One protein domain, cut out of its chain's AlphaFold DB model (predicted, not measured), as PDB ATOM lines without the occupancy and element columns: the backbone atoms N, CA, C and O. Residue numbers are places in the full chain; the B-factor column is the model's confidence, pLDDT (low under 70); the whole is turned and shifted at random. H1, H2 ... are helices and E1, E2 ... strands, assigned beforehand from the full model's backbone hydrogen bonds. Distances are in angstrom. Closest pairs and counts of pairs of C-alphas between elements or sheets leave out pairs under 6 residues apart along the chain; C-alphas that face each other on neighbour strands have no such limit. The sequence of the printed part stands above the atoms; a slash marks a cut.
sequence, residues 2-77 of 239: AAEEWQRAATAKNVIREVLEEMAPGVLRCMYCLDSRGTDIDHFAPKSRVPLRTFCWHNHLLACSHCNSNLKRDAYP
ATOM      1  N   ALA A   2       0.743  39.864  37.799       85.19
ATOM      2  CA  ALA A   2      -0.580  39.205  37.914       85.19
ATOM      3  C   ALA A   2      -1.118  38.580  36.603       85.19
ATOM      4  O   ALA A   2      -1.643  37.468  36.601       85.19
ATOM      5  N   ALA A   3      -0.957  39.258  35.460       83.81
ATOM      6  CA  ALA A   3      -1.398  38.723  34.168       83.81
ATOM      7  C   ALA A   3      -0.608  37.473  33.733       83.81
ATOM      8  O   ALA A   3      -1.188  36.558  33.157       83.81
ATOM      9  N   GLU A   4       0.693  37.420  34.025       88.25
ATOM     10  CA  GLU A   4       1.564  36.277  33.709       88.25
ATOM     11  C   GLU A   4       1.275  35.094  34.635       88.25
ATOM     12  O   GLU A   4       1.217  33.951  34.182       88.25
ATOM     13  N   GLU A   5       1.025  35.368  35.917       91.56
ATOM     14  CA  GLU A   5       0.570  34.367  36.883       91.56
ATOM     15  C   GLU A   5      -0.763  33.761  36.451       91.56
ATOM     16  O   GLU A   5      -0.892  32.537  36.405       91.56
ATOM     17  N   TRP A   6      -1.723  34.591  36.022       93.12
ATOM     18  CA  TRP A   6      -2.986  34.101  35.473       93.12
ATOM     19  C   TRP A   6      -2.773  33.169  34.285       93.12
ATOM     20  O   TRP A   6      -3.468  32.163  34.175       93.12
ATOM     21  N   GLN A   7      -1.819  33.455  33.392       91.69
ATOM     22  CA  GLN A   7      -1.555  32.560  32.262       91.69
ATOM     23  C   GLN A   7      -1.126  31.166  32.729       91.69
ATOM     24  O   GLN A   7      -1.630  30.170  32.207       91.69
ATOM     25  N   ARG A   8      -0.301  31.086  33.774       94.62
ATOM     26  CA  ARG A   8       0.242  29.825  34.303       94.62
ATOM     27  C   ARG A   8      -0.693  29.101  35.282       94.62
ATOM     28  O   ARG A   8      -0.509  27.912  35.519       94.62
ATOM     29  N   ALA A   9      -1.712  29.771  35.818       93.38
ATOM     30  CA  ALA A   9      -2.608  29.245  36.852       93.38
ATOM     31  C   ALA A   9      -3.687  28.271  36.319       93.38
ATOM     32  O   ALA A   9      -4.883  28.505  36.484       93.38
ATOM     33  N   ALA A  10      -3.287  27.184  35.649       94.38
ATOM     34  CA  ALA A  10      -4.213  26.214  35.048       94.38
ATOM     35  C   ALA A  10      -5.171  25.582  36.075       94.38
ATOM     36  O   ALA A  10      -6.379  25.578  35.857       94.38
ATOM     37  N   THR A  11      -4.652  25.129  37.220       94.44
ATOM     38  CA  THR A  11      -5.461  24.504  38.280       94.44
ATOM     39  C   THR A  11      -6.515  25.459  38.836       94.44
ATOM     40  O   THR A  11      -7.685  25.101  38.902       94.44
ATOM     41  N   ALA A  12      -6.130  26.697  39.167       92.56
ATOM     42  CA  ALA A  12      -7.070  27.696  39.676       92.56
ATOM     43  C   ALA A  12      -8.149  28.038  38.637       92.56
ATOM     44  O   ALA A  12      -9.325  28.122  38.976       92.56
ATOM     45  N   LYS A  13      -7.765  28.176  37.361       95.06
ATOM     46  CA  LYS A  13      -8.714  28.396  36.261       95.06
ATOM     47  C   LYS A  13      -9.724  27.259  36.125       95.06
ATOM     48  O   LYS A  13     -10.881  27.533  35.855       95.06
ATOM     49  N   ASN A  14      -9.314  26.006  36.299       94.75
ATOM     50  CA  ASN A  14     -10.244  24.880  36.201       94.75
ATOM     51  C   ASN A  14     -11.271  24.895  37.333       94.75
ATOM     52  O   ASN A  14     -12.459  24.844  37.041       94.75
ATOM     53  N   VAL A  15     -10.830  25.107  38.576       95.12
ATOM     54  CA  VAL A  15     -11.739  25.227  39.729       95.12
ATOM     55  C   VAL A  15     -12.709  26.401  39.557       95.12
ATOM     56  O   VAL A  15     -13.905  26.251  39.773       95.12
ATOM     57  N   ILE A  16     -12.219  27.566  39.118       95.44
ATOM     58  CA  ILE A  16     -13.077  28.733  38.850       95.44
ATOM     59  C   ILE A  16     -14.103  28.405  37.761       95.44
ATOM     60  O   ILE A  16     -15.272  28.746  37.903       95.44
ATOM     61  N   ARG A  17     -13.680  27.741  36.680       96.06
ATOM     62  CA  ARG A  17     -14.571  27.385  35.573       96.06
ATOM     63  C   ARG A  17     -15.674  26.432  36.013       96.06
ATOM     64  O   ARG A  17     -16.810  26.690  35.655       96.06
ATOM     65  N   GLU A  18     -15.356  25.388  36.772       94.94
ATOM     66  CA  GLU A  18     -16.347  24.413  37.251       94.94
ATOM     67  C   GLU A  18     -17.468  25.104  38.039       94.94
ATOM     68  O   GLU A  18     -18.643  24.917  37.741       94.94
ATOM     69  N   VAL A  19     -17.116  26.006  38.962       95.50
ATOM     70  CA  VAL A  19     -18.117  26.755  39.741       95.50
ATOM     71  C   VAL A  19     -18.914  27.725  38.858       95.50
ATOM     72  O   VAL A  19     -20.125  27.863  39.010       95.50
ATOM     73  N   LEU A  20     -18.261  28.397  37.906       96.12
ATOM     74  CA  LEU A  20     -18.947  29.287  36.966       96.12
ATOM     75  C   LEU A  20     -19.892  28.536  36.016       96.12
ATOM     76  O   LEU A  20     -20.927  29.074  35.639       96.12
ATOM     77  N   GLU A  21     -19.542  27.313  35.624       94.81
ATOM     78  CA  GLU A  21     -20.366  26.425  34.803       94.81
ATOM     79  C   GLU A  21     -21.645  25.996  35.535       94.81
ATOM     80  O   GLU A  21     -22.703  25.957  34.911       94.81
ATOM     81  N   GLU A  22     -21.578  25.767  36.849       91.62
ATOM     82  CA  GLU A  22     -22.753  25.489  37.689       91.62
ATOM     83  C   GLU A  22     -23.669  26.709  37.872       91.62
ATOM     84  O   GLU A  22     -24.885  26.565  37.979       91.62
ATOM     85  N   MET A  23     -23.096  27.915  37.915       89.69
ATOM     86  CA  MET A  23     -23.846  29.167  38.076       89.69
ATOM     87  C   MET A  23     -24.396  29.721  36.759       89.69
ATOM     88  O   MET A  23     -25.231  30.630  36.771       89.69
ATOM     89  N   ALA A  24     -23.894  29.230  35.627       90.31
ATOM     90  CA  ALA A  24     -24.278  29.716  34.317       90.31
ATOM     91  C   ALA A  24     -25.758  29.416  34.026       90.31
ATOM     92  O   ALA A  24     -26.251  28.335  34.347       90.31
ATOM     93  N   PRO A  25     -26.479  30.343  33.376       87.12
ATOM     94  CA  PRO A  25     -27.850  30.093  32.957       87.12
ATOM     95  C   PRO A  25     -27.898  29.010  31.874       87.12
ATOM     96  O   PRO A  25     -26.981  28.875  31.056       87.12
ATOM     97  N   GLY A  26     -29.000  28.261  31.836       87.38
ATOM     98  CA  GLY A  26     -29.184  27.157  30.899       87.38
ATOM     99  C   GLY A  26     -28.047  26.129  30.960       87.38
ATOM    100  O   GLY A  26     -27.353  25.978  31.961       87.38
ATOM    101  N   VAL A  27     -27.817  25.413  29.858       89.56
ATOM    102  CA  VAL A  27     -26.715  24.439  29.783       89.56
ATOM    103  C   VAL A  27     -25.407  25.139  29.411       89.56
ATOM    104  O   VAL A  27     -25.070  25.254  28.227       89.56
ATOM    105  N   LEU A  28     -24.660  25.583  30.427       94.12
ATOM    106  CA  LEU A  28     -23.317  26.168  30.292       94.12
ATOM    107  C   LEU A  28     -23.295  27.396  29.364       94.12
ATOM    108  O   LEU A  28     -22.401  27.534  28.518       94.12
ATOM    109  N   ARG A  29     -24.316  28.261  29.429       95.44
ATOM    110  CA  ARG A  29     -24.434  29.403  28.512       95.44
ATOM    111  C   ARG A  29     -23.603  30.586  28.986       95.44
ATOM    112  O   ARG A  29     -23.375  30.801  30.169       95.44
ATOM    113  N   CYS A  30     -23.153  31.374  28.020       97.56
ATOM    114  CA  CYS A  30     -22.502  32.653  28.259       97.56
ATOM    115  C   CYS A  30     -23.412  33.554  29.104       97.56
ATOM    116  O   CYS A  30     -24.544  33.821  28.706       97.56
ATOM    117  N   MET A  31     -22.890  34.086  30.207       96.88
ATOM    118  CA  MET A  31     -23.640  34.952  31.123       96.88
ATOM    119  C   MET A  31     -23.994  36.320  30.518       96.88
ATOM    120  O   MET A  31     -24.826  37.027  31.072       96.88
ATOM    121  N   TYR A  32     -23.399  36.695  29.377       97.44
ATOM    122  CA  TYR A  32     -23.741  37.932  28.663       97.44
ATOM    123  C   TYR A  32     -24.828  37.741  27.604       97.44
ATOM    124  O   TYR A  32     -25.790  38.497  27.569       97.44
ATOM    125  N   CYS A  33     -24.666  36.772  26.693       97.31
ATOM    126  CA  CYS A  33     -25.596  36.606  25.568       97.31
ATOM    127  C   CYS A  33     -26.649  35.518  25.762       97.31
ATOM    128  O   CYS A  33     -27.554  35.435  24.937       97.31
ATOM    129  N   LEU A  34     -26.501  34.672  26.786       96.12
ATOM    130  CA  LEU A  34     -27.428  33.597  27.159       96.12
ATOM    131  C   LEU A  34     -27.653  32.511  26.088       96.12
ATOM    132  O   LEU A  34     -28.485  31.626  26.265       96.12
ATOM    133  N   ASP A  35     -26.873  32.536  25.009       95.25
ATOM    134  CA  ASP A  35     -27.044  31.676  23.833       95.25
ATOM    135  C   ASP A  35     -25.829  30.779  23.576       95.25
ATOM    136  O   ASP A  35     -25.867  29.548  23.632       95.25
ATOM    137  N   SER A  36     -24.688  31.408  23.313       96.12
ATOM    138  CA  SER A  36     -23.469  30.680  22.994       96.12
ATOM    139  C   SER A  36     -22.961  29.939  24.228       96.12
ATOM    140  O   SER A  36     -23.099  30.421  25.354       96.12
ATOM    141  N   ARG A  37     -22.323  28.780  24.028       96.00
ATOM    142  CA  ARG A  37     -21.635  28.076  25.116       96.00
ATOM    143  C   ARG A  37     -20.576  28.993  25.733       96.00
ATOM    144  O   ARG A  37     -19.778  29.594  25.014       96.00
ATOM    145  N   GLY A  38     -20.578  29.085  27.054       96.56
ATOM    146  CA  GLY A  38     -19.510  29.690  27.822       96.56
ATOM    147  C   GLY A  38     -18.248  28.837  27.725       96.56
ATOM    148  O   GLY A  38     -18.275  27.643  28.009       96.56
ATOM    149  N   THR A  39     -17.159  29.430  27.255       95.12
ATOM    150  CA  THR A  39     -15.887  28.730  26.997       95.12
ATOM    151  C   THR A  39     -14.740  29.310  27.807       95.12
ATOM    152  O   THR A  39     -13.761  28.622  28.099       95.12
ATOM    153  N   ASP A  40     -14.873  30.572  28.193       95.75
ATOM    154  CA  ASP A  40     -13.805  31.385  28.736       95.75
ATOM    155  C   ASP A  40     -14.215  31.975  30.083       95.75
ATOM    156  O   ASP A  40     -15.384  32.275  30.327       95.75
ATOM    157  N   ILE A  41     -13.217  32.177  30.939       97.31
ATOM    158  CA  ILE A  41     -13.362  32.994  32.140       97.31
ATOM    159  C   ILE A  41     -13.069  34.431  31.717       97.31
ATOM    160  O   ILE A  41     -11.917  34.758  31.408       97.31
ATOM    161  N   ASP A  42     -14.102  35.265  31.662       97.56
ATOM    162  CA  ASP A  42     -13.942  36.706  31.477       97.56
ATOM    163  C   ASP A  42     -13.520  37.369  32.790       97.56
ATOM    164  O   ASP A  42     -13.916  36.940  33.873       97.56
ATOM    165  N   HIS A  43     -12.729  38.434  32.675       97.19
ATOM    166  CA  HIS A  43     -12.494  39.378  33.757       97.19
ATOM    167  C   HIS A  43     -13.420  40.572  33.548       97.19
ATOM    168  O   HIS A  43     -13.146  41.390  32.665       97.19
ATOM    169  N   PHE A  44     -14.489  40.690  34.345       97.44
ATOM    170  CA  PHE A  44     -15.493  41.751  34.176       97.44
ATOM    171  C   PHE A  44     -14.815  43.123  34.072       97.44
ATOM    172  O   PHE A  44     -14.910  43.799  33.046       97.44
ATOM    173  N   ALA A  45     -14.004  43.462  35.073       96.56
ATOM    174  CA  ALA A  45     -13.024  44.527  34.996       96.56
ATOM    175  C   ALA A  45     -11.691  43.980  34.446       96.56
ATOM    176  O   ALA A  45     -11.102  43.070  35.046       96.56
ATOM    177  N   PRO A  46     -11.185  44.520  33.322       95.38
ATOM    178  CA  PRO A  46     -10.078  43.919  32.597       95.38
ATOM    179  C   PRO A  46      -8.774  44.016  33.385       95.38
ATOM    180  O   PRO A  46      -8.482  45.014  34.052       95.38
ATOM    181  N   LYS A  47      -7.940  42.979  33.263       93.69
ATOM    182  CA  LYS A  47      -6.641  42.885  33.956       93.69
ATOM    183  C   LYS A  47      -5.697  44.038  33.620       93.69
ATOM    184  O   LYS A  47      -4.870  44.394  34.449       93.69
ATOM    185  N   SER A  48      -5.810  44.593  32.414       92.06
ATOM    186  CA  SER A  48      -5.057  45.763  31.952       92.06
ATOM    187  C   SER A  48      -5.367  47.018  32.777       92.06
ATOM    188  O   SER A  48      -4.484  47.847  32.982       92.06
ATOM    189  N   ARG A  49      -6.594  47.129  33.305       90.62
ATOM    190  CA  ARG A  49      -7.063  48.264  34.112       90.62
ATOM    191  C   ARG A  49      -6.977  48.010  35.613       90.62
ATOM    192  O   ARG A  49      -6.595  48.905  36.358       90.62
ATOM    193  N   VAL A  50      -7.328  46.805  36.069       92.19
ATOM    194  CA  VAL A  50      -7.338  46.443  37.499       92.19
ATOM    195  C   VAL A  50      -6.591  45.129  37.772       92.19
ATOM    196  O   VAL A  50      -7.202  44.132  38.164       92.19
ATOM    197  N   PRO A  51      -5.249  45.099  37.637       92.50
ATOM    198  CA  PRO A  51      -4.456  43.875  37.800       92.50
ATOM    199  C   PRO A  51      -4.674  43.165  39.141       92.50
ATOM    200  O   PRO A  51      -4.634  41.938  39.205       92.50
ATOM    201  N   LEU A  52      -4.955  43.920  40.208       92.44
ATOM    202  CA  LEU A  52      -5.205  43.380  41.546       92.44
ATOM    203  C   LEU A  52      -6.506  42.566  41.638       92.44
ATOM    204  O   LEU A  52      -6.624  41.720  42.517       92.44
ATOM    205  N   ARG A  53      -7.455  42.754  40.706       93.44
ATOM    206  CA  ARG A  53      -8.694  41.961  40.624       93.44
ATOM    207  C   ARG A  53      -8.567  40.702  39.763       93.44
ATOM    208  O   ARG A  53      -9.562  40.018  39.540       93.44
ATOM    209  N   THR A  54      -7.367  40.361  39.289       93.88
ATOM    210  CA  THR A  54      -7.146  39.205  38.394       93.88
ATOM    211  C   THR A  54      -7.621  37.880  38.999       93.88
ATOM    212  O   THR A  54      -8.160  37.041  38.278       93.88
ATOM    213  N   PHE A  55      -7.445  37.702  40.311       93.25
ATOM    214  CA  PHE A  55      -7.830  36.495  41.055       93.25
ATOM    215  C   PHE A  55      -9.041  36.717  41.973       93.25
ATOM    216  O   PHE A  55      -9.354  35.867  42.800       93.25
ATOM    217  N   CYS A  56      -9.730  37.854  41.848       94.31
ATOM    218  CA  CYS A  56     -10.945  38.100  42.612       94.31
ATOM    219  C   CYS A  56     -12.113  37.345  41.981       94.31
ATOM    220  O   CYS A  56     -12.461  37.630  40.840       94.31
ATOM    221  N   TRP A  57     -12.750  36.463  42.756       95.00
ATOM    222  CA  TRP A  57     -13.935  35.705  42.343       95.00
ATOM    223  C   TRP A  57     -15.034  36.590  41.737       95.00
ATOM    224  O   TRP A  57     -15.477  36.355  40.622       95.00
ATOM    225  N   HIS A  58     -15.373  37.697  42.406       94.38
ATOM    226  CA  HIS A  58     -16.348  38.700  41.941       94.38
ATOM    227  C   HIS A  58     -15.894  39.504  40.708       94.38
ATOM    228  O   HIS A  58     -16.371  40.606  40.463       94.38
ATOM    229  N   ASN A  59     -14.852  39.066  40.011       96.44
ATOM    230  CA  ASN A  59     -14.421  39.633  38.744       96.44
ATOM    231  C   ASN A  59     -14.443  38.580  37.632       96.44
ATOM    232  O   ASN A  59     -13.994  38.889  36.536       96.44
ATOM    233  N   HIS A  60     -14.898  37.354  37.905       97.56
ATOM    234  CA  HIS A  60     -14.922  36.249  36.953       97.56
ATOM    235  C   HIS A  60     -16.346  35.935  36.511       97.56
ATOM    236  O   HIS A  60     -17.239  35.796  37.340       97.56
ATOM    237  N   LEU A  61     -16.540  35.793  35.203       97.69
ATOM    238  CA  LEU A  61     -17.817  35.418  34.595       97.69
ATOM    239  C   LEU A  61     -17.588  34.350  33.528       97.69
ATOM    240  O   LEU A  61     -16.553  34.356  32.853       97.69
ATOM    241  N   LEU A  62     -18.560  33.451  33.343       98.12
ATOM    242  CA  LEU A  62     -18.527  32.511  32.227       98.12
ATOM    243  C   LEU A  62     -18.986  33.214  30.951       98.12
ATOM    244  O   LEU A  62     -20.142  33.622  30.829       98.12
ATOM    245  N   ALA A  63     -18.102  33.321  29.966       98.06
ATOM    246  CA  ALA A  63     -18.399  34.002  28.716       98.06
ATOM    247  C   ALA A  63     -18.005  33.159  27.502       98.06
ATOM    248  O   ALA A  63     -17.089  32.340  27.548       98.06
ATOM    249  N   CYS A  64     -18.700  33.360  26.384       97.94
ATOM    250  CA  CYS A  64     -18.235  32.852  25.099       97.94
ATOM    251  C   CYS A  64     -17.124  33.751  24.540       97.94
ATOM    252  O   CYS A  64     -17.071  34.954  24.826       97.94
ATOM    253  N   SER A  65     -16.289  33.189  23.669       97.06
ATOM    254  CA  SER A  65     -15.199  33.916  23.010       97.06
ATOM    255  C   SER A  65     -15.673  35.136  22.210       97.06
ATOM    256  O   SER A  65     -14.965  36.140  22.138       97.06
ATOM    257  N   HIS A  66     -16.885  35.099  21.645       97.50
ATOM    258  CA  HIS A  66     -17.447  36.231  20.909       97.50
ATOM    259  C   HIS A  66     -17.722  37.431  21.829       97.50
ATOM    260  O   HIS A  66     -17.279  38.542  21.546       97.50
ATOM    261  N   CYS A  67     -18.406  37.217  22.956       98.25
ATOM    262  CA  CYS A  67     -18.695  38.289  23.907       98.25
ATOM    263  C   CYS A  67     -17.425  38.771  24.618       98.25
ATOM    264  O   CYS A  67     -17.203  39.975  24.684       98.25
ATOM    265  N   ASN A  68     -16.586  37.851  25.102       97.69
ATOM    266  CA  ASN A  68     -15.373  38.175  25.854       97.69
ATOM    267  C   ASN A  68     -14.266  38.750  24.955       97.69
ATOM    268  O   ASN A  68     -13.884  39.908  25.085       97.69
ATOM    269  N   SER A  69     -13.773  37.963  23.999       94.06
ATOM    270  CA  SER A  69     -12.522  38.254  23.284       94.06
ATOM    271  C   SER A  69     -12.705  39.081  22.008       94.06
ATOM    272  O   SER A  69     -11.752  39.708  21.540       94.06
ATOM    273  N   ASN A  70     -13.910  39.114  21.428       96.88
ATOM    274  CA  ASN A  70     -14.161  39.866  20.193       96.88
ATOM    275  C   ASN A  70     -14.850  41.205  20.443       96.88
ATOM    276  O   ASN A  70     -14.397  42.207  19.890       96.88
ATOM    277  N   LEU A  71     -15.915  41.216  21.250       97.69
ATOM    278  CA  LEU A  71     -16.721  42.410  21.488       97.69
ATOM    279  C   LEU A  71     -16.248  43.213  22.709       97.69
ATOM    280  O   LEU A  71     -15.745  44.320  22.530       97.69
ATOM    281  N   LYS A  72     -16.329  42.656  23.928       97.38
ATOM    282  CA  LYS A  72     -15.945  43.370  25.158       97.38
ATOM    283  C   LYS A  72     -14.452  43.684  25.204       97.38
ATOM    284  O   LYS A  72     -14.082  44.843  25.357       97.38
ATOM    285  N   ARG A  73     -13.578  42.683  25.069       96.06
ATOM    286  CA  ARG A  73     -12.116  42.822  25.227       96.06
ATOM    287  C   ARG A  73     -11.769  43.549  26.540       96.06
ATOM    288  O   ARG A  73     -12.239  43.170  27.610       96.06
ATOM    289  N   ASP A  74     -10.977  44.615  26.445       96.56
ATOM    290  CA  ASP A  74     -10.613  45.509  27.544       96.56
ATOM    291  C   ASP A  74     -11.623  46.657  27.760       96.56
ATOM    292  O   ASP A  74     -11.349  47.582  28.529       96.56
ATOM    293  N   ALA A  75     -12.785  46.652  27.092       97.50
ATOM    294  CA  ALA A  75     -13.801  47.679  27.299       97.50
ATOM    295  C   ALA A  75     -14.344  47.612  28.733       97.50
ATOM    296  O   ALA A  75     -14.844  46.586  29.194       97.50
ATOM    297  N   TYR A  76     -14.255  48.746  29.425       97.25
ATOM    298  CA  TYR A  76     -14.799  48.943  30.766       97.25
ATOM    299  C   TYR A  76     -15.312  50.386  30.893       97.25
ATOM    300  O   TYR A  76     -14.696  51.204  31.583       97.25
ATOM    301  N   PRO A  77     -16.355  50.757  30.128       97.88
ATOM    302  CA  PRO A  77     -16.898  52.110  30.142       97.88
ATOM    303  C   PRO A  77     -17.398  52.468  31.544       97.88
ATOM    304  O   PRO A  77     -18.001  51.640  32.229       97.88
TER     305      PRO A  77
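Overview. This is residues 2 to 77 of the 239 residues of an uncharacterized protein of Streptomyces sp. NL15-2K (UniProt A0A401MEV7). A small two-stranded hairpin, E1 and E2, sits in the middle, with the long helix H2 across one side of it and the short helix H3 on the other. H1 makes a corner with the start of H2, and two long loops, residues 24 to 39 and 44 to 59, fill out opposite ends. The printed part has 76 residues, with three named helices and two named strands in the order H1, H2, E1, E2, H3; the sheet, E1 - E2, is antiparallel. The class is mixed, helices and strands, with under half of the residues in named elements. The whole is compact, with a radius of gyration of the C-alphas of 11.8 A, and spans 32 by 29 by 18 A.

Arrangement. E1, residues 40 to 43, and E2, residues 60 to 63, form an antiparallel hairpin, their directions 137 degrees apart. N 40 and O 63 are within hydrogen-bond range at 2.9 A, as are N 61 and O 42 at 3.2 A. The closest C-alphas of H2, residues 10 to 23, and E2 are those of Leu 20 and Leu 62, 5.7 A apart. Those of H2 and E1 are Arg 17 and Ile 41, 6.7 A apart. For H3, residues 65 to 72, and E1 they are Asp 42 and Asn 68, 6.0 A apart. H2 and H3 are apart. H1, residues 2 to 8, and H2 meet only through their link. Every O i to N i+4 pair is within hydrogen-bond range in H1 and H2, and 2 of 4 in H3.

Along the chain. H2 is 20.1 A long, H1 10.1 A, H3 9.7 A, E1 9.5 A and E2 9.2 A. C-alpha 2, where H1 begins, is at (-0.580, 39.205, 37.914), and C-alpha 72, where H3 ends, at (-15.945, 43.370, 25.158).

Size, cuts and confidence. The C-alphas of Glu 4 and Gly 26 are the two farthest apart, 32.2 A. The links H2 to E1 and E1 to E2 are long. The printed part has no cut, and no printed residue is under 70 in pLDDT.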